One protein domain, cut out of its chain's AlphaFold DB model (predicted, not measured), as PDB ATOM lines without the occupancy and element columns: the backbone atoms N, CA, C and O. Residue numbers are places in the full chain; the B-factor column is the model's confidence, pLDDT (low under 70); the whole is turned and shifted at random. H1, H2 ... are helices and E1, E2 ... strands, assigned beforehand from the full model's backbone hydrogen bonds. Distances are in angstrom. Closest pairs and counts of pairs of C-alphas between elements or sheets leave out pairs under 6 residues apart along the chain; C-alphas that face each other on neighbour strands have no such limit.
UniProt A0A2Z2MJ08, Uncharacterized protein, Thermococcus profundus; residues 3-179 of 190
ATOM      1  N   ASN A   3     193.201 281.721 188.252       79.25
ATOM      2  CA  ASN A   3     191.922 281.129 187.895       79.25
ATOM      3  C   ASN A   3     191.597 280.054 188.925       79.25
ATOM      4  O   ASN A   3     192.232 279.004 188.913       79.25
ATOM      5  N   VAL A   4     190.638 280.318 189.808       85.75
ATOM      6  CA  VAL A   4     190.240 279.384 190.864       85.75
ATOM      7  C   VAL A   4     188.854 278.843 190.569       85.75
ATOM      8  O   VAL A   4     187.899 279.593 190.413       85.75
ATOM      9  N   SER A   5     188.725 277.528 190.494       89.44
ATOM     10  CA  SER A   5     187.421 276.874 190.407       89.44
ATOM     11  C   SER A   5     187.140 276.113 191.690       89.44
ATOM     12  O   SER A   5     188.030 275.439 192.211       89.44
ATOM     13  N   VAL A   6     185.912 276.228 192.183       90.81
ATOM     14  CA  VAL A   6     185.400 275.448 193.310       90.81
ATOM     15  C   VAL A   6     184.314 274.540 192.760       90.81
ATOM     16  O   VAL A   6     183.328 275.020 192.207       90.81
ATOM     17  N   PHE A   7     184.515 273.238 192.891       93.31
ATOM     18  CA  PHE A   7     183.534 272.222 192.544       93.31
ATOM     19  C   PHE A   7     183.013 271.607 193.830       93.31
ATOM     20  O   PHE A   7     183.813 271.169 194.655       93.31
ATOM     21  N   SER A   8     181.700 271.550 194.000       92.75
ATOM     22  CA  SER A   8     181.086 270.886 195.144       92.75
ATOM     23  C   SER A   8     180.017 269.890 194.723       92.75
ATOM     24  O   SER A   8     179.333 270.060 193.713       92.75
ATOM     25  N   ASN A   9     179.902 268.825 195.509       94.44
ATOM     26  CA  ASN A   9     178.772 267.913 195.464       94.44
ATOM     27  C   ASN A   9     178.126 267.878 196.849       94.44
ATOM     28  O   ASN A   9     178.793 267.529 197.831       94.44
ATOM     29  N   THR A  10     176.862 268.273 196.909       94.62
ATOM     30  CA  THR A  10     176.128 268.508 198.149       94.62
ATOM     31  C   THR A  10     174.926 267.579 198.237       94.62
ATOM     32  O   THR A  10     174.172 267.403 197.285       94.62
ATOM     33  N   SER A  11     174.697 267.008 199.410       95.19
ATOM     34  CA  SER A  11     173.446 266.336 199.751       95.19
ATOM     35  C   SER A  11     172.906 266.949 201.027       95.19
ATOM     36  O   SER A  11     173.672 267.134 201.973       95.19
ATOM     37  N   ALA A  12     171.629 267.311 201.032       93.94
ATOM     38  CA  ALA A  12     171.083 268.127 202.102       93.94
ATOM     39  C   ALA A  12     169.638 267.779 202.450       93.94
ATOM     40  O   ALA A  12     168.821 267.505 201.567       93.94
ATOM     41  N   PHE A  13     169.342 267.863 203.740       93.31
ATOM     42  CA  PHE A  13     168.007 268.062 204.283       93.31
ATOM     43  C   PHE A  13     167.896 269.490 204.806       93.31
ATOM     44  O   PHE A  13     168.842 269.997 205.411       93.31
ATOM     45  N   PHE A  14     166.743 270.116 204.588       92.56
ATOM     46  CA  PHE A  14     166.453 271.456 205.085       92.56
ATOM     47  C   PHE A  14     165.115 271.463 205.812       92.56
ATOM     48  O   PHE A  14     164.116 271.027 205.245       92.56
ATOM     49  N   ASP A  15     165.093 272.013 207.020       92.44
ATOM     50  CA  ASP A  15     163.878 272.535 207.628       92.44
ATOM     51  C   ASP A  15     163.899 274.059 207.491       92.44
ATOM     52  O   ASP A  15     164.627 274.778 208.179       92.44
ATOM     53  N   LEU A  16     163.155 274.556 206.511       89.75
ATOM     54  CA  LEU A  16     163.084 275.977 206.204       89.75
ATOM     55  C   LEU A  16     162.264 276.755 207.238       89.75
ATOM     56  O   LEU A  16     162.474 277.964 207.357       89.75
ATOM     57  N   ASP A  17     161.354 276.088 207.953       89.69
ATOM     58  CA  ASP A  17     160.463 276.725 208.924       89.69
ATOM     59  C   ASP A  17     161.194 276.931 210.257       89.69
ATOM     60  O   ASP A  17     161.161 278.033 210.813       89.69
ATOM     61  N   ASP A  18     161.932 275.913 210.705       89.38
ATOM     62  CA  ASP A  18     162.689 275.948 211.961       89.38
ATOM     63  C   ASP A  18     164.141 276.430 211.792       89.38
ATOM     64  O   ASP A  18     164.837 276.725 212.768       89.38
ATOM     65  N   GLY A  19     164.600 276.617 210.553       89.62
ATOM     66  CA  GLY A  19     165.937 277.141 210.284       89.62
ATOM     67  C   GLY A  19     167.046 276.097 210.424       89.62
ATOM     68  O   GLY A  19     168.187 276.453 210.735       89.62
ATOM     69  N   GLU A  20     166.714 274.822 210.236       93.50
ATOM     70  CA  GLU A  20     167.586 273.682 210.507       93.50
ATOM     71  C   GLU A  20     168.079 273.020 209.219       93.50
ATOM     72  O   GLU A  20     167.458 273.097 208.155       93.50
ATOM     73  N   MET A  21     169.235 272.361 209.289       94.62
ATOM     74  CA  MET A  21     169.742 271.596 208.150       94.62
ATOM     75  C   MET A  21     170.719 270.500 208.557       94.62
ATOM     76  O   MET A  21     171.481 270.651 209.510       94.62
ATOM     77  N   ASP A  22     170.769 269.440 207.751       95.06
ATOM     78  CA  ASP A  22     171.871 268.476 207.718       95.06
ATOM     79  C   ASP A  22     172.413 268.418 206.297       95.06
ATOM     80  O   ASP A  22     171.738 267.981 205.361       95.06
ATOM     81  N   VAL A  23     173.635 268.906 206.135       94.38
ATOM     82  CA  VAL A  23     174.278 269.106 204.846       94.38
ATOM     83  C   VAL A  23     175.592 268.351 204.832       94.38
ATOM     84  O   VAL A  23     176.453 268.564 205.678       94.38
ATOM     85  N   ASN A  24     175.786 267.512 203.822       94.75
ATOM     86  CA  ASN A  24     177.050 266.852 203.543       94.75
ATOM     87  C   ASN A  24     177.591 267.325 202.193       94.75
ATOM     88  O   ASN A  24     176.901 267.223 201.178       94.75
ATOM     89  N   MET A  25     178.823 267.823 202.191       94.25
ATOM     90  CA  MET A  25     179.481 268.440 201.046       94.25
ATOM     91  C   MET A  25     180.846 267.815 200.811       94.25
ATOM     92  O   MET A  25     181.646 267.664 201.734       94.25
ATOM     93  N   SER A  26     181.153 267.527 199.551       93.06
ATOM     94  CA  SER A  26     182.521 267.285 199.087       93.06
ATOM     95  C   SER A  26     182.951 268.446 198.206       93.06
ATOM     96  O   SER A  26     182.242 268.770 197.260       93.06
ATOM     97  N   ILE A  27     184.085 269.073 198.514       92.50
ATOM     98  CA  ILE A  27     184.569 270.290 197.859       92.50
ATOM     99  C   ILE A  27     185.951 270.022 197.271       92.50
ATOM    100  O   ILE A  27     186.856 269.589 197.981       92.50
ATOM    101  N   LEU A  28     186.120 270.342 195.991       92.00
ATOM    102  CA  LEU A  28     187.373 270.284 195.251       92.00
ATOM    103  C   LEU A  28     187.722 271.673 194.710       92.00
ATOM    104  O   LEU A  28     186.916 272.301 194.026       92.00
ATOM    105  N   THR A  29     188.945 272.136 194.947       90.56
ATOM    106  CA  THR A  29     189.464 273.380 194.372       90.56
ATOM    107  C   THR A  29     190.492 273.103 193.282       90.56
ATOM    108  O   THR A  29     191.318 272.197 193.383       90.56
ATOM    109  N   TYR A  30     190.476 273.907 192.225       87.19
ATOM    110  CA  TYR A  30     191.426 273.837 191.115       87.19
ATOM    111  C   TYR A  30     192.001 275.232 190.830       87.19
ATOM    112  O   TYR A  30     191.233 276.192 190.877       87.19
ATOM    113  N   PRO A  31     193.306 275.384 190.522       84.94
ATOM    114  CA  PRO A  31     194.323 274.342 190.338       84.94
ATOM    115  C   PRO A  31     195.003 273.868 191.627       84.94
ATOM    116  O   PRO A  31     195.782 272.922 191.568       84.94
ATOM    117  N   ALA A  32     194.731 274.494 192.776       81.81
ATOM    118  CA  ALA A  32     195.396 274.171 194.041       81.81
ATOM    119  C   ALA A  32     195.197 272.707 194.491       81.81
ATOM    120  O   ALA A  32     196.015 272.189 195.247       81.81
ATOM    121  N   GLY A  33     194.141 272.035 194.014       83.81
ATOM    122  CA  GLY A  33     193.890 270.614 194.257       83.81
ATOM    123  C   GLY A  33     193.391 270.309 195.668       83.81
ATOM    124  O   GLY A  33     193.479 269.163 196.105       83.81
ATOM    125  N   GLY A  34     192.901 271.313 196.401       85.69
ATOM    126  CA  GLY A  34     192.364 271.112 197.742       85.69
ATOM    127  C   GLY A  34     191.102 270.263 197.675       85.69
ATOM    128  O   GLY A  34     190.209 270.568 196.893       85.69
ATOM    129  N   ASN A  35     191.028 269.214 198.486       89.00
ATOM    130  CA  ASN A  35     189.848 268.368 198.608       89.00
ATOM    131  C   ASN A  35     189.448 268.290 200.081       89.00
ATOM    132  O   ASN A  35     190.294 268.008 200.931       89.00
ATOM    133  N   THR A  36     188.181 268.546 200.384       90.44
ATOM    134  CA  THR A  36     187.643 268.423 201.736       90.44
ATOM    135  C   THR A  36     186.229 267.864 201.712       90.44
ATOM    136  O   THR A  36     185.451 268.137 200.799       90.44
ATOM    137  N   THR A  37     185.890 267.099 202.746       91.56
ATOM    138  CA  THR A  37     184.521 266.671 203.021       91.56
ATOM    139  C   THR A  37     184.085 267.309 204.325       91.56
ATOM    140  O   THR A  37     184.801 267.236 205.330       91.56
ATOM    141  N   VAL A  38     182.916 267.940 204.290       93.12
ATOM    142  CA  VAL A  38     182.336 268.661 205.416       93.12
ATOM    143  C   VAL A  38     180.903 268.191 205.616       93.12
ATOM    144  O   VAL A  38     180.127 268.176 204.664       93.12
ATOM    145  N   ARG A  39     180.543 267.850 206.853       94.75
ATOM    146  CA  ARG A  39     179.145 267.690 207.265       94.75
ATOM    147  C   ARG A  39     178.778 268.792 208.241       94.75
ATOM    148  O   ARG A  39     179.547 269.070 209.156       94.75
ATOM    149  N   ILE A  40     177.623 269.403 208.053       94.75
ATOM    150  CA  ILE A  40     177.097 270.464 208.898       94.75
ATOM    151  C   ILE A  40     175.719 270.039 209.378       94.75
ATOM    152  O   ILE A  40     174.869 269.731 208.554       94.75
ATOM    153  N   VAL A  41     175.506 270.074 210.688       95.50
ATOM    154  CA  VAL A  41     174.187 269.941 211.309       95.50
ATOM    155  C   VAL A  41     173.894 271.249 212.036       95.50
ATOM    156  O   VAL A  41     174.637 271.614 212.944       95.50
ATOM    157  N   LEU A  42     172.870 271.982 211.611       94.94
ATOM    158  CA  LEU A  42     172.429 273.239 212.217       94.94
ATOM    159  C   LEU A  42     171.064 273.014 212.866       94.94
ATOM    160  O   LEU A  42     170.148 272.579 212.176       94.94
ATOM    161  N   ILE A  43     170.956 273.316 214.159       93.00
ATOM    162  CA  ILE A  43     169.753 273.131 214.981       93.00
ATOM    163  C   ILE A  43     169.597 274.391 215.835       93.00
ATOM    164  O   ILE A  43     170.370 274.614 216.772       93.00
ATOM    165  N   GLY A  44     168.640 275.252 215.487       88.94
ATOM    166  CA  GLY A  44     168.423 276.541 216.149       88.94
ATOM    167  C   GLY A  44     169.692 277.404 216.267       88.94
ATOM    168  O   GLY A  44     170.166 278.002 215.299       88.94
ATOM    169  N   ASP A  45     170.235 277.499 217.483       93.06
ATOM    170  CA  ASP A  45     171.406 278.323 217.820       93.06
ATOM    171  C   ASP A  45     172.719 277.530 217.913       93.06
ATOM    172  O   ASP A  45     173.766 278.092 218.257       93.06
ATOM    173  N   ASP A  46     172.681 276.239 217.594       95.06
ATOM    174  CA  ASP A  46     173.810 275.323 217.666       95.06
ATOM    175  C   ASP A  46     174.143 274.766 216.274       95.06
ATOM    176  O   ASP A  46     173.277 274.334 215.517       95.06
ATOM    177  N   ALA A  47     175.429 274.760 215.933       95.62
ATOM    178  CA  ALA A  47     175.948 274.183 214.703       95.62
ATOM    179  C   ALA A  47     177.050 273.164 215.008       95.62
ATOM    180  O   ALA A  47     178.022 273.457 215.707       95.62
ATOM    181  N   PHE A  48     176.936 271.972 214.436       95.25
ATOM    182  CA  PHE A  48     177.913 270.898 214.532       95.25
ATOM    183  C   PHE A  48     178.556 270.698 213.168       95.25
ATOM    184  O   PHE A  48     177.893 270.337 212.199       95.25
ATOM    185  N   VAL A  49     179.861 270.929 213.082       94.56
ATOM    186  CA  VAL A  49     180.616 270.839 211.831       94.56
ATOM    187  C   VAL A  49     181.619 269.704 211.940       94.56
ATOM    188  O   VAL A  49     182.548 269.776 212.743       94.56
ATOM    189  N   ASN A  50     181.463 268.664 211.124       92.94
ATOM    190  CA  ASN A  50     182.505 267.675 210.900       92.94
ATOM    191  C   ASN A  50     183.352 268.111 209.713       92.94
ATOM    192  O   ASN A  50     182.839 268.236 208.606       92.94
ATOM    193  N   SER A  51     184.646 268.290 209.928       89.38
ATOM    194  CA  SER A  51     185.608 268.469 208.845       89.38
ATOM    195  C   SER A  51     186.764 267.513 209.071       89.38
ATOM    196  O   SER A  51     187.384 267.526 210.137       89.38
ATOM    197  N   MET A  52     187.075 266.693 208.065       83.31
ATOM    198  CA  MET A  52     188.170 265.714 208.125       83.31
ATOM    199  C   MET A  52     188.104 264.797 209.367       83.31
ATOM    200  O   MET A  52     189.124 264.487 209.980       83.31
ATOM    201  N   GLY A  53     186.898 264.383 209.768       84.81
ATOM    202  CA  GLY A  53     186.683 263.461 210.886       84.81
ATOM    203  C   GLY A  53     186.677 264.108 212.273       84.81
ATOM    204  O   GLY A  53     186.473 263.403 213.255       84.81
ATOM    205  N   THR A  54     186.862 265.427 212.376       89.12
ATOM    206  CA  THR A  54     186.770 266.153 213.652       89.12
ATOM    207  C   THR A  54     185.469 266.934 213.719       89.12
ATOM    208  O   THR A  54     185.220 267.776 212.854       89.12
ATOM    209  N   TRP A  55     184.674 266.690 214.759       92.25
ATOM    210  CA  TRP A  55     183.492 267.487 215.069       92.25
ATOM    211  C   TRP A  55     183.868 268.750 215.836       92.25
ATOM    212  O   TRP A  55     184.717 268.737 216.726       92.25
ATOM    213  N   ARG A  56     183.220 269.855 215.482       93.31
ATOM    214  CA  ARG A  56     183.279 271.119 216.208       93.31
ATOM    215  C   ARG A  56     181.871 271.588 216.489       93.31
ATOM    216  O   ARG A  56     181.043 271.611 215.582       93.31
ATOM    217  N   HIS A  57     181.637 271.993 217.726       95.31
ATOM    218  CA  HIS A  57     180.408 272.651 218.136       95.31
ATOM    219  C   HIS A  57     180.616 274.164 218.117       95.31
ATOM    220  O   HIS A  57     181.525 274.683 218.765       95.31
ATOM    221  N   LEU A  58     179.788 274.857 217.346       95.19
ATOM    222  CA  LEU A  58     179.741 276.306 217.227       95.19
ATOM    223  C   LEU A  58     178.385 276.772 217.750       95.19
ATOM    224  O   LEU A  58     177.353 276.224 217.374       95.19
ATOM    225  N   LYS A  59     178.386 277.792 218.601       95.25
ATOM    226  CA  LYS A  59     177.160 278.397 219.133       95.25
ATOM    227  C   LYS A  59     176.924 279.731 218.456       95.25
ATOM    228  O   LYS A  59     177.887 280.385 218.057       95.25
ATOM    229  N   ARG A  60     175.679 280.198 218.392       94.62
ATOM    230  CA  ARG A  60     175.396 281.553 217.909       94.62
ATOM    231  C   ARG A  60     176.288 282.579 218.620       94.62
ATOM    232  O   ARG A  60     176.395 282.597 219.845       94.62
ATOM    233  N   GLY A  61     176.947 283.425 217.830       93.19
ATOM    234  CA  GLY A  61     177.896 284.431 218.313       93.19
ATOM    235  C   GLY A  61     179.328 283.929 218.532       93.19
ATOM    236  O   GLY A  61     180.205 284.749 218.803       93.19
ATOM    237  N   SER A  62     179.606 282.626 218.400       93.50
ATOM    238  CA  SER A  62     180.982 282.132 218.315       93.50
ATOM    239  C   SER A  62     181.571 282.403 216.934       93.50
ATOM    240  O   SER A  62     180.853 282.387 215.930       93.50
ATOM    241  N   ASP A  63     182.891 282.570 216.874       89.38
ATOM    242  CA  ASP A  63     183.596 282.689 215.599       89.38
ATOM    243  C   ASP A  63     183.290 281.484 214.689       89.38
ATOM    244  O   ASP A  63     183.250 280.336 215.137       89.38
ATOM    245  N   GLY A  64     183.008 281.759 213.416       87.56
ATOM    246  CA  GLY A  64     182.621 280.761 212.417       87.56
ATOM    247  C   GLY A  64     181.141 280.346 212.381       87.56
ATOM    248  O   GLY A  64     180.734 279.763 211.377       87.56
ATOM    249  N   PHE A  65     180.307 280.665 213.385       93.06
ATOM    250  CA  PHE A  65     178.875 280.308 213.341       93.06
ATOM    251  C   PHE A  65     178.148 281.001 212.181       93.06
ATOM    252  O   PHE A  65     177.419 280.356 211.435       93.06
ATOM    253  N   ASP A  66     178.394 282.297 211.967       90.94
ATOM    254  CA  ASP A  66     177.731 283.063 210.900       90.94
ATOM    255  C   ASP A  66     178.075 282.543 209.497       90.94
ATOM    256  O   ASP A  66     177.247 282.602 208.584       90.94
ATOM    257  N   ALA A  67     179.280 281.993 209.318       87.56
ATOM    258  CA  ALA A  67     179.671 281.342 208.072       87.56
ATOM    259  C   ALA A  67     178.856 280.062 207.840       87.56
ATOM    260  O   ALA A  67     178.368 279.840 206.735       87.56
ATOM    261  N   VAL A  68     178.642 279.262 208.891       90.69
ATOM    262  CA  VAL A  68     177.776 278.077 208.833       90.69
ATOM    263  C   VAL A  68     176.324 278.463 208.562       90.69
ATOM    264  O   VAL A  68     175.700 277.917 207.656       90.69
ATOM    265  N   PHE A  69     175.793 279.442 209.289       92.94
ATOM    266  CA  PHE A  69     174.429 279.920 209.086       92.94
ATOM    267  C   PHE A  69     174.219 280.496 207.676       92.94
ATOM    268  O   PHE A  69     173.139 280.379 207.105       92.94
ATOM    269  N   SER A  70     175.257 281.069 207.063       91.25
ATOM    270  CA  SER A  70     175.196 281.542 205.676       91.25
ATOM    271  C   SER A  70     175.006 280.404 204.666       91.25
ATOM    272  O   SER A  70     174.339 280.618 203.657       91.25
ATOM    273  N   VAL A  71     175.506 279.193 204.947       91.12
ATOM    274  CA  VAL A  71     175.230 278.002 204.118       91.12
ATOM    275  C   VAL A  71     173.738 277.667 204.132       91.12
ATOM    276  O   VAL A  71     173.172 277.374 203.083       91.12
ATOM    277  N   PHE A  72     173.080 277.791 205.290       92.88
ATOM    278  CA  PHE A  72     171.625 277.667 205.373       92.88
ATOM    279  C   PHE A  72     170.932 278.818 204.637       92.88
ATOM    280  O   PHE A  72     170.095 278.591 203.775       92.88
ATOM    281  N   LYS A  73     171.296 280.070 204.925       91.81
ATOM    282  CA  LYS A  73     170.612 281.252 204.377       91.81
ATOM    283  C   LYS A  73     170.655 281.328 202.845       91.81
ATOM    284  O   LYS A  73     169.678 281.745 202.228       91.81
ATOM    285  N   TYR A  74     171.783 280.954 202.245       90.38
ATOM    286  CA  TYR A  74     171.997 280.989 200.796       90.38
ATOM    287  C   TYR A  74     171.956 279.589 200.176       90.38
ATOM    288  O   TYR A  74     172.619 279.336 199.169       90.38
ATOM    289  N   ASN A  75     171.181 278.677 200.772       91.06
ATOM    290  CA  ASN A  75     170.992 277.344 200.222       91.06
ATOM    291  C   ASN A  75     170.277 277.396 198.849       91.06
ATOM    292  O   ASN A  75     169.564 278.364 198.548       91.06
ATOM    293  N   PRO A  76     170.404 276.346 198.016       89.94
ATOM    294  CA  PRO A  76     169.809 276.321 196.682       89.94
ATOM    295  C   PRO A  76     168.294 276.590 196.629       89.94
ATOM    296  O   PRO A  76     167.825 277.248 195.701       89.94
ATOM    297  N   LEU A  77     167.521 276.125 197.616       91.31
ATOM    298  CA  LEU A  77     166.072 276.343 197.679       91.31
ATOM    299  C   LEU A  77     165.750 277.820 197.918       91.31
ATOM    300  O   LEU A  77     164.896 278.378 197.228       91.31
ATOM    301  N   SER A  78     166.472 278.469 198.833       90.31
ATOM    302  CA  SER A  78     166.330 279.902 199.110       90.31
ATOM    303  C   SER A  78     166.702 280.753 197.894       90.31
ATOM    304  O   SER A  78     165.957 281.664 197.533       90.31
ATOM    305  N   LEU A  79     167.796 280.414 197.200       91.25
ATOM    306  CA  LEU A  79     168.219 281.115 195.980       91.25
ATOM    307  C   LEU A  79     167.159 281.039 194.872       91.25
ATOM    308  O   LEU A  79     166.869 282.042 194.216       91.25
ATOM    309  N   VAL A  80     166.553 279.866 194.670       90.94
ATOM    310  CA  VAL A  80     165.466 279.716 193.694       90.94
ATOM    311  C   VAL A  80     164.191 280.412 194.145       90.94
ATOM    312  O   VAL A  80     163.560 281.075 193.325       90.94
ATOM    313  N   GLY A  81     163.816 280.313 195.421       88.62
ATOM    314  CA  GLY A  81     162.649 281.010 195.965       88.62
ATOM    315  C   GLY A  81     162.720 282.520 195.722       88.62
ATOM    316  O   GLY A  81     161.773 283.119 195.201       88.62
ATOM    317  N   ASN A  82     163.884 283.120 195.985       87.75
ATOM    318  CA  ASN A  82     164.130 284.538 195.729       87.75
ATOM    319  C   ASN A  82     164.041 284.874 194.232       87.75
ATOM    320  O   ASN A  82     163.352 285.826 193.848       87.75
ATOM    321  N   ALA A  83     164.666 284.069 193.367       89.56
ATOM    322  CA  ALA A  83     164.628 284.288 191.923       89.56
ATOM    323  C   ALA A  83     163.214 284.125 191.327       89.56
ATOM    324  O   ALA A  83     162.823 284.900 190.449       89.56
ATOM    325  N   LEU A  84     162.416 283.179 191.835       87.88
ATOM    326  CA  LEU A  84     161.018 282.979 191.436       87.88
ATOM    327  C   LEU A  84     160.170 284.203 191.777       87.88
ATOM    328  O   LEU A  84     159.438 284.694 190.916       87.88
ATOM    329  N   SER A  85     160.313 284.737 192.995       87.25
ATOM    330  CA  SER A  85     159.599 285.951 193.422       87.25
ATOM    331  C   SER A  85     159.946 287.183 192.574       87.25
ATOM    332  O   SER A  85     159.126 288.085 192.417       87.25
ATOM    333  N   SER A  86     161.133 287.176 191.961       86.88
ATOM    334  CA  SER A  86     161.645 288.241 191.095       86.88
ATOM    335  C   SER A  86     161.339 288.030 189.603       86.88
ATOM    336  O   SER A  86     161.736 288.853 188.780       86.88
ATOM    337  N   GLY A  87     160.657 286.941 189.223       88.62
ATOM    338  CA  GLY A  87     160.343 286.632 187.823       88.62
ATOM    339  C   GLY A  87     161.567 286.270 186.970       88.62
ATOM    340  O   GLY A  87     161.544 286.443 185.754       88.62
ATOM    341  N   LEU A  88     162.639 285.782 187.601       90.56
ATOM    342  CA  LEU A  88     163.937 285.505 186.974       90.56
ATOM    343  C   LEU A  88     164.113 284.040 186.545       90.56
ATOM    344  O   LEU A  88     165.231 283.598 186.280       90.56
ATOM    345  N   CYS A  89     163.023 283.274 186.504       92.81
ATOM    346  CA  CYS A  89     163.055 281.838 186.264       92.81
ATOM    347  C   CYS A  89     162.268 281.441 185.020       92.81
ATOM    348  O   CYS A  89     161.163 281.918 184.775       92.81
ATOM    349  N   ASN A  90     162.821 280.480 184.291       92.06
ATOM    350  CA  ASN A  90     162.168 279.762 183.215       92.06
ATOM    351  C   ASN A  90     161.871 278.335 183.673       92.06
ATOM    352  O   ASN A  90     162.720 277.674 184.270       92.06
ATOM    353  N   VAL A  91     160.675 277.842 183.362       89.75
ATOM    354  CA  VAL A  91     160.274 276.461 183.649       89.75
ATOM    355  C   VAL A  91     160.155 275.706 182.334       89.75
ATOM    356  O   VAL A  91     159.509 276.170 181.397       89.75
ATOM    357  N   THR A  92     160.788 274.540 182.259       89.94
ATOM    358  CA  THR A  92     160.766 273.662 181.082       89.94
ATOM    359  C   THR A  92     160.446 272.235 181.509       89.94
ATOM    360  O   THR A  92     160.863 271.814 182.580       89.94
ATOM    361  N   GLY A  93     159.708 271.475 180.702       84.50
ATOM    362  CA  GLY A  93     159.395 270.075 181.002       84.50
ATOM    363  C   GLY A  93     157.943 269.707 180.731       84.50
ATOM    364  O   GLY A  93     157.235 270.414 180.013       84.50
ATOM    365  N   SER A  94     157.520 268.581 181.295       80.00
ATOM    366  CA  SER A  94     156.181 268.016 181.131       80.00
ATOM    367  C   SER A  94     155.552 267.688 182.481       80.00
ATOM    368  O   SER A  94     156.207 267.696 183.522       80.00
ATOM    369  N   GLU A  95     154.261 267.378 182.471       76.62
ATOM    370  CA  GLU A  95     153.537 266.989 183.677       76.62
ATOM    371  C   GLU A  95     154.240 265.808 184.380       76.62
ATOM    372  O   GLU A  95     154.537 264.785 183.764       76.62
ATOM    373  N   GLY A  96     154.581 265.992 185.660       77.06
ATOM    374  CA  GLY A  96     155.290 265.007 186.485       77.06
ATOM    375  C   GLY A  96     156.821 265.124 186.528       77.06
ATOM    376  O   GLY A  96     157.412 264.595 187.470       77.06
ATOM    377  N   SER A  97     157.462 265.832 185.589       86.75
ATOM    378  CA  SER A  97     158.912 266.092 185.605       86.75
ATOM    379  C   SER A  97     159.254 267.396 184.880       86.75
ATOM    380  O   SER A  97     159.047 267.528 183.670       86.75
ATOM    381  N   PHE A  98     159.779 268.372 185.619       90.44
ATOM    382  CA  PHE A  98     160.158 269.665 185.062       90.44
ATOM    383  C   PHE A  98     161.434 270.217 185.687       90.44
ATOM    384  O   PHE A  98     161.800 269.908 186.820       90.44
ATOM    385  N   LYS A  99     162.109 271.053 184.905       92.00
ATOM    386  CA  LYS A  99     163.318 271.770 185.262       92.00
ATOM    387  C   LYS A  99     162.997 273.249 185.426       92.00
ATOM    388  O   LYS A  99     162.441 273.872 184.519       92.00
ATOM    389  N   VAL A 100     163.373 273.808 186.568       91.75
ATOM    390  CA  VAL A 100     163.349 275.254 186.811       91.75
ATOM    391  C   VAL A 100     164.762 275.764 186.602       91.75
ATOM    392  O   VAL A 100     165.691 275.227 187.192       91.75
ATOM    393  N   GLU A 101     164.945 276.778 185.768       93.38
ATOM    394  CA  GLU A 101     166.229 277.444 185.573       93.38
ATOM    395  C   GLU A 101     166.075 278.924 185.873       93.38
ATOM    396  O   GLU A 101     165.289 279.609 185.223       93.38
ATOM    397  N   CYS A 102     166.837 279.426 186.833       92.81
ATOM    398  CA  CYS A 102     166.783 280.816 187.244       92.81
ATOM    399  C   CYS A 102     168.109 281.516 186.976       92.81
ATOM    400  O   CYS A 102     169.184 280.970 187.250       92.81
ATOM    401  N   SER A 103     168.027 282.757 186.498       87.25
ATOM    402  CA  SER A 103     169.113 283.710 186.700       87.25
ATOM    403  C   SER A 103     169.098 284.154 188.161       87.25
ATOM    404  O   SER A 103     168.035 284.436 188.715       87.25
ATOM    405  N   GLY A 104     170.265 284.181 188.792       78.00
ATOM    406  CA  GLY A 104     170.386 284.535 190.202       78.00
ATOM    407  C   GLY A 104     170.083 286.000 190.521       78.00
ATOM    408  O   GLY A 104     170.317 286.876 189.689       78.00
ATOM    409  N   VAL A 105     169.641 286.275 191.753       83.31
ATOM    410  CA  VAL A 105     169.655 287.633 192.325       83.31
ATOM    411  C   VAL A 105     171.101 287.978 192.681       83.31
ATOM    412  O   VAL A 105     171.729 287.276 193.471       83.31
ATOM    413  N   GLU A 106     171.650 289.037 192.083       85.56
ATOM    414  CA  GLU A 106     173.088 289.346 192.152       85.56
ATOM    415  C   GLU A 106     173.627 289.406 193.591       85.56
ATOM    416  O   GLU A 106     174.682 288.841 193.880       85.56
ATOM    417  N   GLU A 107     172.878 290.025 194.508       88.69
ATOM    418  CA  GLU A 107     173.267 290.170 195.915       88.69
ATOM    419  C   GLU A 107     173.379 288.824 196.651       88.69
ATOM    420  O   GLU A 107     174.340 288.607 197.394       88.69
ATOM    421  N   ASP A 108     172.453 287.895 196.408       89.06
ATOM    422  CA  ASP A 108     172.481 286.565 197.026       89.06
ATOM    423  C   ASP A 108     173.711 285.775 196.571       89.06
ATOM    424  O   ASP A 108     174.430 285.187 197.381       89.06
ATOM    425  N   PHE A 109     174.015 285.827 195.273       90.38
ATOM    426  CA  PHE A 109     175.184 285.157 194.707       90.38
ATOM    427  C   PHE A 109     176.492 285.813 195.150       90.38
ATOM    428  O   PHE A 109     177.486 285.124 195.368       90.38
ATOM    429  N   LEU A 110     176.505 287.130 195.340       91.75
ATOM    430  CA  LEU A 110     177.657 287.836 195.890       91.75
ATOM    431  C   LEU A 110     177.946 287.386 197.331       91.75
ATOM    432  O   LEU A 110     179.108 287.176 197.689       91.75
ATOM    433  N   ASN A 111     176.909 287.187 198.148       89.50
ATOM    434  CA  ASN A 111     177.053 286.662 199.507       89.50
ATOM    435  C   ASN A 111     177.459 285.180 199.531       89.50
ATOM    436  O   ASN A 111     178.314 284.800 200.337       89.50
ATOM    437  N   LEU A 112     176.929 284.369 198.611       90.00
ATOM    438  CA  LEU A 112     177.376 282.993 198.397       90.00
ATOM    439  C   LEU A 112     178.877 282.949 198.080       90.00
ATOM    440  O   LEU A 112     179.624 282.259 198.765       90.00
ATOM    441  N   ILE A 113     179.355 283.740 197.110       91.50
ATOM    442  CA  ILE A 113     180.781 283.781 196.743       91.50
ATOM    443  C   ILE A 113     181.660 284.185 197.927       91.50
ATOM    444  O   ILE A 113     182.676 283.538 198.183       91.50
ATOM    445  N   LYS A 114     181.269 285.223 198.676       88.88
ATOM    446  CA  LYS A 114     182.012 285.658 199.868       88.88
ATOM    447  C   LYS A 114     182.133 284.548 200.912       88.88
ATOM    448  O   LYS A 114     183.179 284.448 201.542       88.88
ATOM    449  N   THR A 115     181.091 283.735 201.073       83.94
ATOM    450  CA  THR A 115     181.051 282.642 202.055       83.94
ATOM    451  C   THR A 115     181.834 281.419 201.571       83.94
ATOM    452  O   THR A 115     182.595 280.839 202.337       83.94
ATOM    453  N   THR A 116     181.695 281.048 200.296       85.31
ATOM    454  CA  THR A 116     182.269 279.815 199.734       85.31
ATOM    455  C   THR A 116     183.744 279.955 199.370       85.31
ATOM    456  O   THR A 116     184.538 279.054 199.627       85.31
ATOM    457  N   VAL A 117     184.122 281.070 198.742       87.06
ATOM    458  CA  VAL A 117     185.504 281.307 198.288       87.06
ATOM    459  C   VAL A 117     186.316 282.031 199.362       87.06
ATOM    460  O   VAL A 117     187.524 281.835 199.465       87.06
ATOM    461  N   GLY A 118     185.646 282.853 200.171       84.88
ATOM    462  CA  GLY A 118     186.295 283.821 201.042       84.88
ATOM    463  C   GLY A 118     186.692 285.073 200.263       84.88
ATOM    464  O   GLY A 118     187.282 285.010 199.187       84.88
ATOM    465  N   ALA A 119     186.385 286.241 200.820       86.31
ATOM    466  CA  ALA A 119     186.852 287.517 200.298       86.31
ATOM    467  C   ALA A 119     187.473 288.318 201.448       86.31
ATOM    468  O   ALA A 119     186.776 288.598 202.429       86.31
ATOM    469  N   PRO A 120     188.758 288.703 201.364       83.38
ATOM    470  CA  PRO A 120     189.363 289.540 202.389       83.38
ATOM    471  C   PRO A 120     188.599 290.855 202.558       83.38
ATOM    472  O   PRO A 120     188.038 291.385 201.590       83.38
ATOM    473  N   GLN A 121     188.642 291.427 203.761       80.56
ATOM    474  CA  GLN A 121     188.050 292.740 204.015       80.56
ATOM    475  C   GLN A 121     188.559 293.782 203.005       80.56
ATOM    476  O   GLN A 121     189.722 293.759 202.589       80.56
ATOM    477  N   ASN A 122     187.661 294.684 202.598       82.62
ATOM    478  CA  ASN A 122     187.885 295.736 201.597       82.62
ATOM    479  C   ASN A 122     188.203 295.241 200.173       82.62
ATOM    480  O   ASN A 122     188.634 296.028 199.329       82.62
ATOM    481  N   SER A 123     187.974 293.961 199.869       87.50
ATOM    482  CA  SER A 123     188.030 293.466 198.489       87.50
ATOM    483  C   SER A 123     186.744 293.810 197.739       87.50
ATOM    484  O   SER A 123     185.644 293.757 198.295       87.50
ATOM    485  N   LYS A 124     186.869 294.126 196.451       90.56
ATOM    486  CA  LYS A 124     185.738 294.189 195.526       90.56
ATOM    487  C   LYS A 124     185.412 292.773 195.071       90.56
ATOM    488  O   LYS A 124     186.309 292.049 194.652       90.56
ATOM    489  N   VAL A 125     184.138 292.409 195.151       92.94
ATOM    490  CA  VAL A 125     183.617 291.121 194.686       92.94
ATOM    491  C   VAL A 125     182.569 291.410 193.626       92.94
ATOM    492  O   VAL A 125     181.670 292.214 193.871       92.94
ATOM    493  N   SER A 126     182.685 290.769 192.473       93.81
ATOM    494  CA  SER A 126     181.666 290.774 191.428       93.81
ATOM    495  C   SER A 126     181.297 289.344 191.053       93.81
ATOM    496  O   SER A 126     182.109 288.420 191.164       93.81
ATOM    497  N   VAL A 127     180.054 289.169 190.616       93.50
ATOM    498  CA  VAL A 127     179.534 287.894 190.120       93.50
ATOM    499  C   VAL A 127     179.162 288.029 188.653       93.50
ATOM    500  O   VAL A 127     178.815 289.105 188.173       93.50
ATOM    501  N   SER A 128     179.258 286.931 187.919       92.50
ATOM    502  CA  SER A 128     178.943 286.885 186.497       92.50
ATOM    503  C   SER A 128     178.197 285.604 186.161       92.50
ATOM    504  O   SER A 128     178.493 284.530 186.689       92.50
ATOM    505  N   SER A 129     177.211 285.742 185.275       89.75
ATOM    506  CA  SER A 129     176.396 284.637 184.763       89.75
ATOM    507  C   SER A 129     175.831 283.701 185.852       89.75
ATOM    508  O   SER A 129     175.945 282.484 185.692       89.75
ATOM    509  N   PRO A 130     175.249 284.216 186.959       92.38
ATOM    510  CA  PRO A 130     174.722 283.358 188.013       92.38
ATOM    511  C   PRO A 130     173.536 282.555 187.482       92.38
ATOM    512  O   PRO A 130     172.541 283.117 187.013       92.38
ATOM    513  N   ARG A 131     173.638 281.232 187.571       93.38
ATOM    514  CA  ARG A 131     172.596 280.298 187.161       93.38
ATOM    515  C   ARG A 131     172.388 279.269 188.250       93.38
ATOM    516  O   ARG A 131     173.341 278.676 188.747       93.38
ATOM    517  N   ILE A 132     171.130 279.013 188.558       94.88
ATOM    518  CA  ILE A 132     170.722 277.878 189.373       94.88
ATOM    519  C   ILE A 132     169.634 277.120 188.631       94.88
ATOM    520  O   ILE A 132     168.773 277.717 187.981       94.88
ATOM    521  N   SER A 133     169.689 275.798 188.686       94.38
ATOM    522  CA  SER A 133     168.656 274.944 188.133       94.38
ATOM    523  C   SER A 133     168.226 273.877 189.118       94.38
ATOM    524  O   SER A 133     169.061 273.348 189.842       94.38
ATOM    525  N   LEU A 134     166.931 273.573 189.126       94.25
ATOM    526  CA  LEU A 134     166.326 272.505 189.913       94.25
ATOM    527  C   LEU A 134     165.680 271.492 188.997       94.25
ATOM    528  O   LEU A 134     165.028 271.855 188.017       94.25
ATOM    529  N   GLU A 135     165.795 270.235 189.383       94.00
ATOM    530  CA  GLU A 135     165.029 269.134 188.840       94.00
ATOM    531  C   GLU A 135     163.918 268.766 189.824       94.00
ATOM    532  O   GLU A 135     164.157 268.517 191.011       94.00
ATOM    533  N   ILE A 136     162.686 268.753 189.318       91.19
ATOM    534  CA  ILE A 136     161.490 268.411 190.078       91.19
ATOM    535  C   ILE A 136     160.854 267.185 189.440       91.19
ATOM    536  O   ILE A 136     160.578 267.169 188.241       91.19
ATOM    537  N   SER A 137     160.592 266.166 190.254       90.69
ATOM    538  CA  SER A 137     159.962 264.917 189.834       90.69
ATOM    539  C   SER A 137     158.918 264.491 190.857       90.69
ATOM    540  O   SER A 137     159.164 264.532 192.063       90.69
ATOM    541  N   GLY A 138     157.716 264.134 190.395       86.06
ATOM    542  CA  GLY A 138     156.624 263.718 191.284       86.06
ATOM    543  C   GLY A 138     156.225 264.778 192.322       86.06
ATOM    544  O   GLY A 138     155.828 264.431 193.430       86.06
ATOM    545  N   GLY A 139     156.377 266.066 191.987       83.69
ATOM    546  CA  GLY A 139     156.092 267.189 192.888       83.69
ATOM    547  C   GLY A 139     157.169 267.467 193.943       83.69
ATOM    548  O   GLY A 139     156.954 268.315 194.802       83.69
ATOM    549  N   ARG A 140     158.320 266.783 193.888       87.81
ATOM    550  CA  ARG A 140     159.441 266.963 194.820       87.81
ATOM    551  C   ARG A 140     160.675 267.485 194.097       87.81
ATOM    552  O   ARG A 140     160.973 267.034 192.992       87.81
ATOM    553  N   ILE A 141     161.405 268.398 194.731       90.00
ATOM    554  CA  ILE A 141     162.737 268.815 194.278       90.00
ATOM    555  C   ILE A 141     163.703 267.681 194.621       90.00
ATOM    556  O   ILE A 141     163.787 267.289 195.780       90.00
ATOM    557  N   ILE A 142     164.396 267.138 193.622       90.94
ATOM    558  CA  ILE A 142     165.283 265.977 193.809       90.94
ATOM    559  C   ILE A 142     166.762 266.351 193.716       90.94
ATOM    560  O   ILE A 142     167.597 265.780 194.422       90.94
ATOM    561  N   SER A 143     167.099 267.318 192.870       94.69
ATOM    562  CA  SER A 143     168.480 267.699 192.579       94.69
ATOM    563  C   SER A 143     168.544 269.047 191.872       94.69
ATOM    564  O   SER A 143     167.522 269.648 191.530       94.69
ATOM    565  N   GLY A 144     169.760 269.519 191.636       95.12
ATOM    566  CA  GLY A 144     170.002 270.684 190.818       95.12
ATOM    567  C   GLY A 144     171.476 270.988 190.621       95.12
ATOM    568  O   GLY A 144     172.362 270.246 191.049       95.12
ATOM    569  N   GLU A 145     171.714 272.099 189.940       96.06
ATOM    570  CA  GLU A 145     173.046 272.616 189.657       96.06
ATOM    571  C   GLU A 145     173.070 274.127 189.872       96.06
ATOM    572  O   GLU A 145     172.179 274.837 189.399       96.06
ATOM    573  N   LEU A 146     174.110 274.617 190.539       95.12
ATOM    574  CA  LEU A 146     174.436 276.028 190.666       95.12
ATOM    575  C   LEU A 146     175.768 276.306 189.969       95.12
ATOM    576  O   LEU A 146     176.752 275.601 190.174       95.12
ATOM    577  N   VAL A 147     175.806 277.361 189.157       95.12
ATOM    578  CA  VAL A 147     177.016 277.850 188.492       95.12
ATOM    579  C   VAL A 147     177.090 279.361 188.637       95.12
ATOM    580  O   VAL A 147     176.151 280.074 188.289       95.12
ATOM    581  N   VAL A 148     178.222 279.864 189.117       94.94
ATOM    582  CA  VAL A 148     178.467 281.304 189.222       94.94
ATOM    583  C   VAL A 148     179.928 281.619 188.941       94.94
ATOM    584  O   VAL A 148     180.835 281.064 189.561       94.94
ATOM    585  N   GLY A 149     180.161 282.519 187.988       94.81
ATOM    586  CA  GLY A 149     181.471 283.115 187.774       94.81
ATOM    587  C   GLY A 149     181.713 284.231 188.784       94.81
ATOM    588  O   GLY A 149     180.777 284.939 189.155       94.81
ATOM    589  N   PHE A 150     182.955 284.429 189.211       95.12
ATOM    590  CA  PHE A 150     183.295 285.499 190.144       95.12
ATOM    591  C   PHE A 150     184.631 286.160 189.818       95.12
ATOM    592  O   PHE A 150     185.518 285.547 189.223       95.12
ATOM    593  N   GLU A 151     184.778 287.399 190.276       94.38
ATOM    594  CA  GLU A 151     186.054 288.099 190.362       94.38
ATOM    595  C   GLU A 151     186.174 288.752 191.744       94.38
ATOM    596  O   GLU A 151     185.271 289.448 192.214       94.38
ATOM    597  N   ILE A 152     187.299 288.504 192.412       92.31
ATOM    598  CA  ILE A 152     187.675 289.127 193.678       92.31
ATOM    599  C   ILE A 152     188.946 289.921 193.422       92.31
ATOM    600  O   ILE A 152     189.991 289.358 193.090       92.31
ATOM    601  N   SER A 153     188.862 291.236 193.602       90.38
ATOM    602  CA  SER A 153     189.997 292.133 193.427       90.38
ATOM    603  C   SER A 153     190.237 292.994 194.662       90.38
ATOM    604  O   SER A 153     189.323 293.585 195.238       90.38
ATOM    605  N   LYS A 154     191.503 293.105 195.054       85.81
ATOM    606  CA  LYS A 154     191.985 294.091 196.017       85.81
ATOM    607  C   LYS A 154     193.231 294.750 195.453       85.81
ATOM    608  O   LYS A 154     194.223 294.086 195.146       85.81
ATOM    609  N   ASN A 155     193.158 296.068 195.305       75.88
ATOM    610  CA  ASN A 155     194.283 296.860 194.836       75.88
ATOM    611  C   ASN A 155     195.264 297.115 195.991       75.88
ATOM    612  O   ASN A 155     194.817 297.308 197.122       75.88
ATOM    613  N   PRO A 156     196.571 297.223 195.704       66.62
ATOM    614  CA  PRO A 156     197.635 297.417 196.699       66.62
ATOM    615  C   PRO A 156     197.648 298.818 197.346       66.62
ATOM    616  O   PRO A 156     198.682 299.280 197.807       66.62
ATOM    617  N   GLY A 157     196.531 299.551 197.308       73.38
ATOM    618  CA  GLY A 157     196.465 300.932 197.787       73.38
ATOM    619  C   GLY A 157     196.684 301.035 199.296       73.38
ATOM    620  O   GLY A 157     197.659 301.632 199.738       73.38
ATOM    621  N   GLU A 158     195.771 300.465 200.082       62.41
ATOM    622  CA  GLU A 158     195.788 300.575 201.552       62.41
ATOM    623  C   GLU A 158     196.670 299.515 202.234       62.41
ATOM    624  O   GLU A 158     197.035 299.669 203.397       62.41
ATOM    625  N   GLU A 159     197.041 298.444 201.525       66.69
ATOM    626  CA  GLU A 159     197.771 297.298 202.074       66.69
ATOM    627  C   GLU A 159     198.910 296.857 201.141       66.69
ATOM    628  O   GLU A 159     198.867 297.071 199.932       66.69
ATOM    629  N   SER A 160     199.940 296.211 201.700       76.00
ATOM    630  CA  SER A 160     201.168 295.807 200.989       76.00
ATOM    631  C   SER A 160     201.006 294.619 200.033       76.00
ATOM    632  O   SER A 160     201.992 294.149 199.462       76.00
ATOM    633  N   TRP A 161     199.787 294.116 199.858       79.50
ATOM    634  CA  TRP A 161     199.485 292.967 199.020       79.50
ATOM    635  C   TRP A 161     198.356 293.292 198.043       79.50
ATOM    636  O   TRP A 161     197.528 294.171 198.271       79.50
ATOM    637  N   PHE A 162     198.349 292.577 196.924       82.50
ATOM    638  CA  PHE A 162     197.303 292.655 195.914       82.50
ATOM    639  C   PHE A 162     196.676 291.275 195.746       82.50
ATOM    640  O   PHE A 162     197.347 290.257 195.903       82.50
ATOM    641  N   LEU A 163     195.397 291.251 195.392       85.44
ATOM    642  CA  LEU A 163     194.688 290.031 195.027       85.44
ATOM    643  C   LEU A 163     193.890 290.314 193.766       85.44
ATOM    644  O   LEU A 163     193.183 291.314 193.686       85.44
ATOM    645  N   ASN A 164     194.022 289.439 192.778       89.19
ATOM    646  CA  ASN A 164     193.098 289.389 191.659       89.19
ATOM    647  C   ASN A 164     192.854 287.923 191.300       89.19
ATOM    648  O   ASN A 164     193.705 287.271 190.676       89.19
ATOM    649  N   GLN A 165     191.701 287.436 191.741       90.00
ATOM    650  CA  GLN A 165     191.256 286.064 191.598       90.00
ATOM    651  C   GLN A 165     189.984 286.050 190.764       90.00
ATOM    652  O   GLN A 165     189.003 286.707 191.103       90.00
ATOM    653  N   VAL A 166     190.004 285.281 189.684       93.50
ATOM    654  CA  VAL A 166     188.853 285.084 188.803       93.50
ATOM    655  C   VAL A 166     188.501 283.612 188.852       93.50
ATOM    656  O   VAL A 166     189.381 282.764 188.991       93.50
ATOM    657  N   GLY A 167     187.224 283.271 188.782       94.00
ATOM    658  CA  GLY A 167     186.860 281.895 189.032       94.00
ATOM    659  C   GLY A 167     185.439 281.509 188.724       94.00
ATOM    660  O   GLY A 167     184.645 282.281 188.189       94.00
ATOM    661  N   THR A 168     185.130 280.261 189.053       95.06
ATOM    662  CA  THR A 168     183.783 279.709 188.942       95.06
ATOM    663  C   THR A 168     183.515 278.794 190.122       95.06
ATOM    664  O   THR A 168     184.332 277.932 190.442       95.06
ATOM    665  N   VAL A 169     182.367 278.976 190.763       94.56
ATOM    666  CA  VAL A 169     181.799 277.985 191.676       94.56
ATOM    667  C   VAL A 169     180.793 277.167 190.882       94.56
ATOM    668  O   VAL A 169     179.926 277.733 190.212       94.56
ATOM    669  N   ARG A 170     180.936 275.845 190.933       95.69
ATOM    670  CA  ARG A 170     179.997 274.884 190.364       95.69
ATOM    671  C   ARG A 170     179.611 273.884 191.438       95.69
ATOM    672  O   ARG A 170     180.466 273.164 191.939       95.69
ATOM    673  N   GLU A 171     178.331 273.826 191.747       95.38
ATOM    674  CA  GLU A 171     177.779 272.919 192.739       95.38
ATOM    675  C   GLU A 171     176.718 272.038 192.096       95.38
ATOM    676  O   GLU A 171     175.775 272.538 191.486       95.38
ATOM    677  N   GLU A 172     176.860 270.730 192.258       96.81
ATOM    678  CA  GLU A 172     175.772 269.781 192.053       96.81
ATOM    679  C   GLU A 172     175.171 269.464 193.419       96.81
ATOM    680  O   GLU A 172     175.901 269.128 194.352       96.81
ATOM    681  N   PHE A 173     173.853 269.558 193.553       95.25
ATOM    682  CA  PHE A 173     173.196 269.307 194.831       95.25
ATOM    683  C   PHE A 173     172.040 268.324 194.700       95.25
ATOM    684  O   PHE A 173     171.347 268.263 193.685       95.25
ATOM    685  N   LYS A 174     171.824 267.556 195.766       96.44
ATOM    686  CA  LYS A 174     170.715 266.626 195.941       96.44
ATOM    687  C   LYS A 174     169.919 267.018 197.177       96.44
ATOM    688  O   LYS A 174     170.478 267.106 198.270       96.44
ATOM    689  N   ILE A 175     168.616 267.200 197.003       94.38
ATOM    690  CA  ILE A 175     167.702 267.488 198.107       94.38
ATOM    691  C   ILE A 175     167.116 266.163 198.579       94.38
ATOM    692  O   ILE A 175     166.500 265.431 197.806       94.38
ATOM    693  N   LEU A 176     167.390 265.820 199.832       92.69
ATOM    694  CA  LEU A 176     166.957 264.566 200.434       92.69
ATOM    695  C   LEU A 176     165.567 264.695 201.076       92.69
ATOM    696  O   LEU A 176     164.821 263.720 201.061       92.69
ATOM    697  N   GLY A 177     165.213 265.894 201.552       90.50
ATOM    698  CA  GLY A 177     163.911 266.233 202.135       90.50
ATOM    699  C   GLY A 177     163.819 267.722 202.494       90.50
ATOM    700  O   GLY A 177     164.848 268.396 202.608       90.50
ATOM    701  N   ILE A 178     162.588 268.230 202.612       90.44
ATOM    702  CA  ILE A 178     162.263 269.633 202.926       90.44
ATOM    703  C   ILE A 178     161.128 269.642 203.958       90.44
ATOM    704  O   ILE A 178     160.068 269.095 203.651       90.44
ATOM    705  N   ASN A 179     161.340 270.263 205.122       88.00
ATOM    706  CA  ASN A 179     160.379 270.355 206.238       88.00
ATOM    707  C   ASN A 179     159.751 268.983 206.569       88.00
ATOM    708  O   ASN A 179     158.540 268.847 206.748       88.00
TER     709      ASN A 179
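AT A GLANCE: This is residues 3 to 179 of the 190 residues of an uncharacterized protein of Thermococcus profundus (UniProt A0A2Z2MJ08). One large, twisted sheet of ten strands forms a curved wall, with the helices H1, H2 and H3 in a layer on one face and the other face bare; the sheet curls round H2. The sheet and its helices make two layers; the printed part has 177 residues, with three named helices and ten named strands in the order E1 E2 E3 E4 E5 H1 H2 E6 E7 H3 E8 E9 E10 along the chain. The sheet's order is E5 E4 E3 E2 E1 E10 E9 E8 E7 E6, mixed, and the class is mixed, helices and strands. The whole is compact, with a radius of gyration of the C-alphas of 16.9 A, yet elongated in outline, spanning 58 by 35 by 29 A.

IN THESE COORDINATES: E1, residues 3 to 15, begins at C-alpha 3 (191.922, 281.129, 187.895) and is 35.4 A long. E2 is residues 20 to 30, 30.7 A; E3 residues 35 to 43, 26.4 A; E4 residues 46 to 51; E5 residues 54 to 59. H1 is residues 65 to 73, beginning at C-alpha 65 (178.875, 280.308, 213.341), and H2 is residues 76 to 85. E6 is residues 89 to 94, E7 residues 97 to 103, and H3 residues 106 to 118, 16.9 A. E8 is residues 124 to 137, 39.4 A; E9 residues 140 to 154, 42.4 A; E10 residues 163 to 178, 39.1 A, ending at C-alpha 178 (162.263, 269.633, 202.926).

HOW THE PARTS SIT: E1 to E5 form a meander, each strand the antiparallel neighbour of the one before, as do E8 to E10. In the hairpin E1 and E2, N 7 and O 28 are within hydrogen-bond range, 2.8 A. E1 and E10 are parallel at 23 degrees, with N 6 and O 168 at 2.9 A. E8 and E7 are antiparallel, with N 100 and O 134 at 2.9 A. E1 bends by 63 degrees at residue 11, and E10 by 71 degrees at residue 175. H1 is on the sheet at a height of 8.8 A, only just over E4 and E3, with 3 C-alphas falling on each; it runs across the strands, at 83 degrees to E3 on the local plane. H2 and H3 are on the same face of the sheet; Val 80 and Ile 132 are the closest C-alphas of H2 and E8, 7.0 A, and Leu 110 and Val 127 those of H3 and E8, 6.1 A. H1 touches H3, with residues 112 to 115 of H3 alone, at a steep tilt of 42 degrees, opposite ways; the closest C-alphas, Ala 67 and Thr 115, are 6.3 A apart. H2 and H3 are close but not clearly touching, 7.0 A between C-alphas 79 and 108. Every O i to N i+4 pair is within hydrogen-bond range in H2 and H3, and 4 of 5 in H1.

THE WHOLE: The C-alphas farthest apart, of Glu 95 and Ser 160, are 58.3 A apart. The printed part has no cut and no long link; E9 to E10 is short, the other links tight. Mean pLDDT of the printed part is 89.9, with residues 156, 158 and 159 under 70.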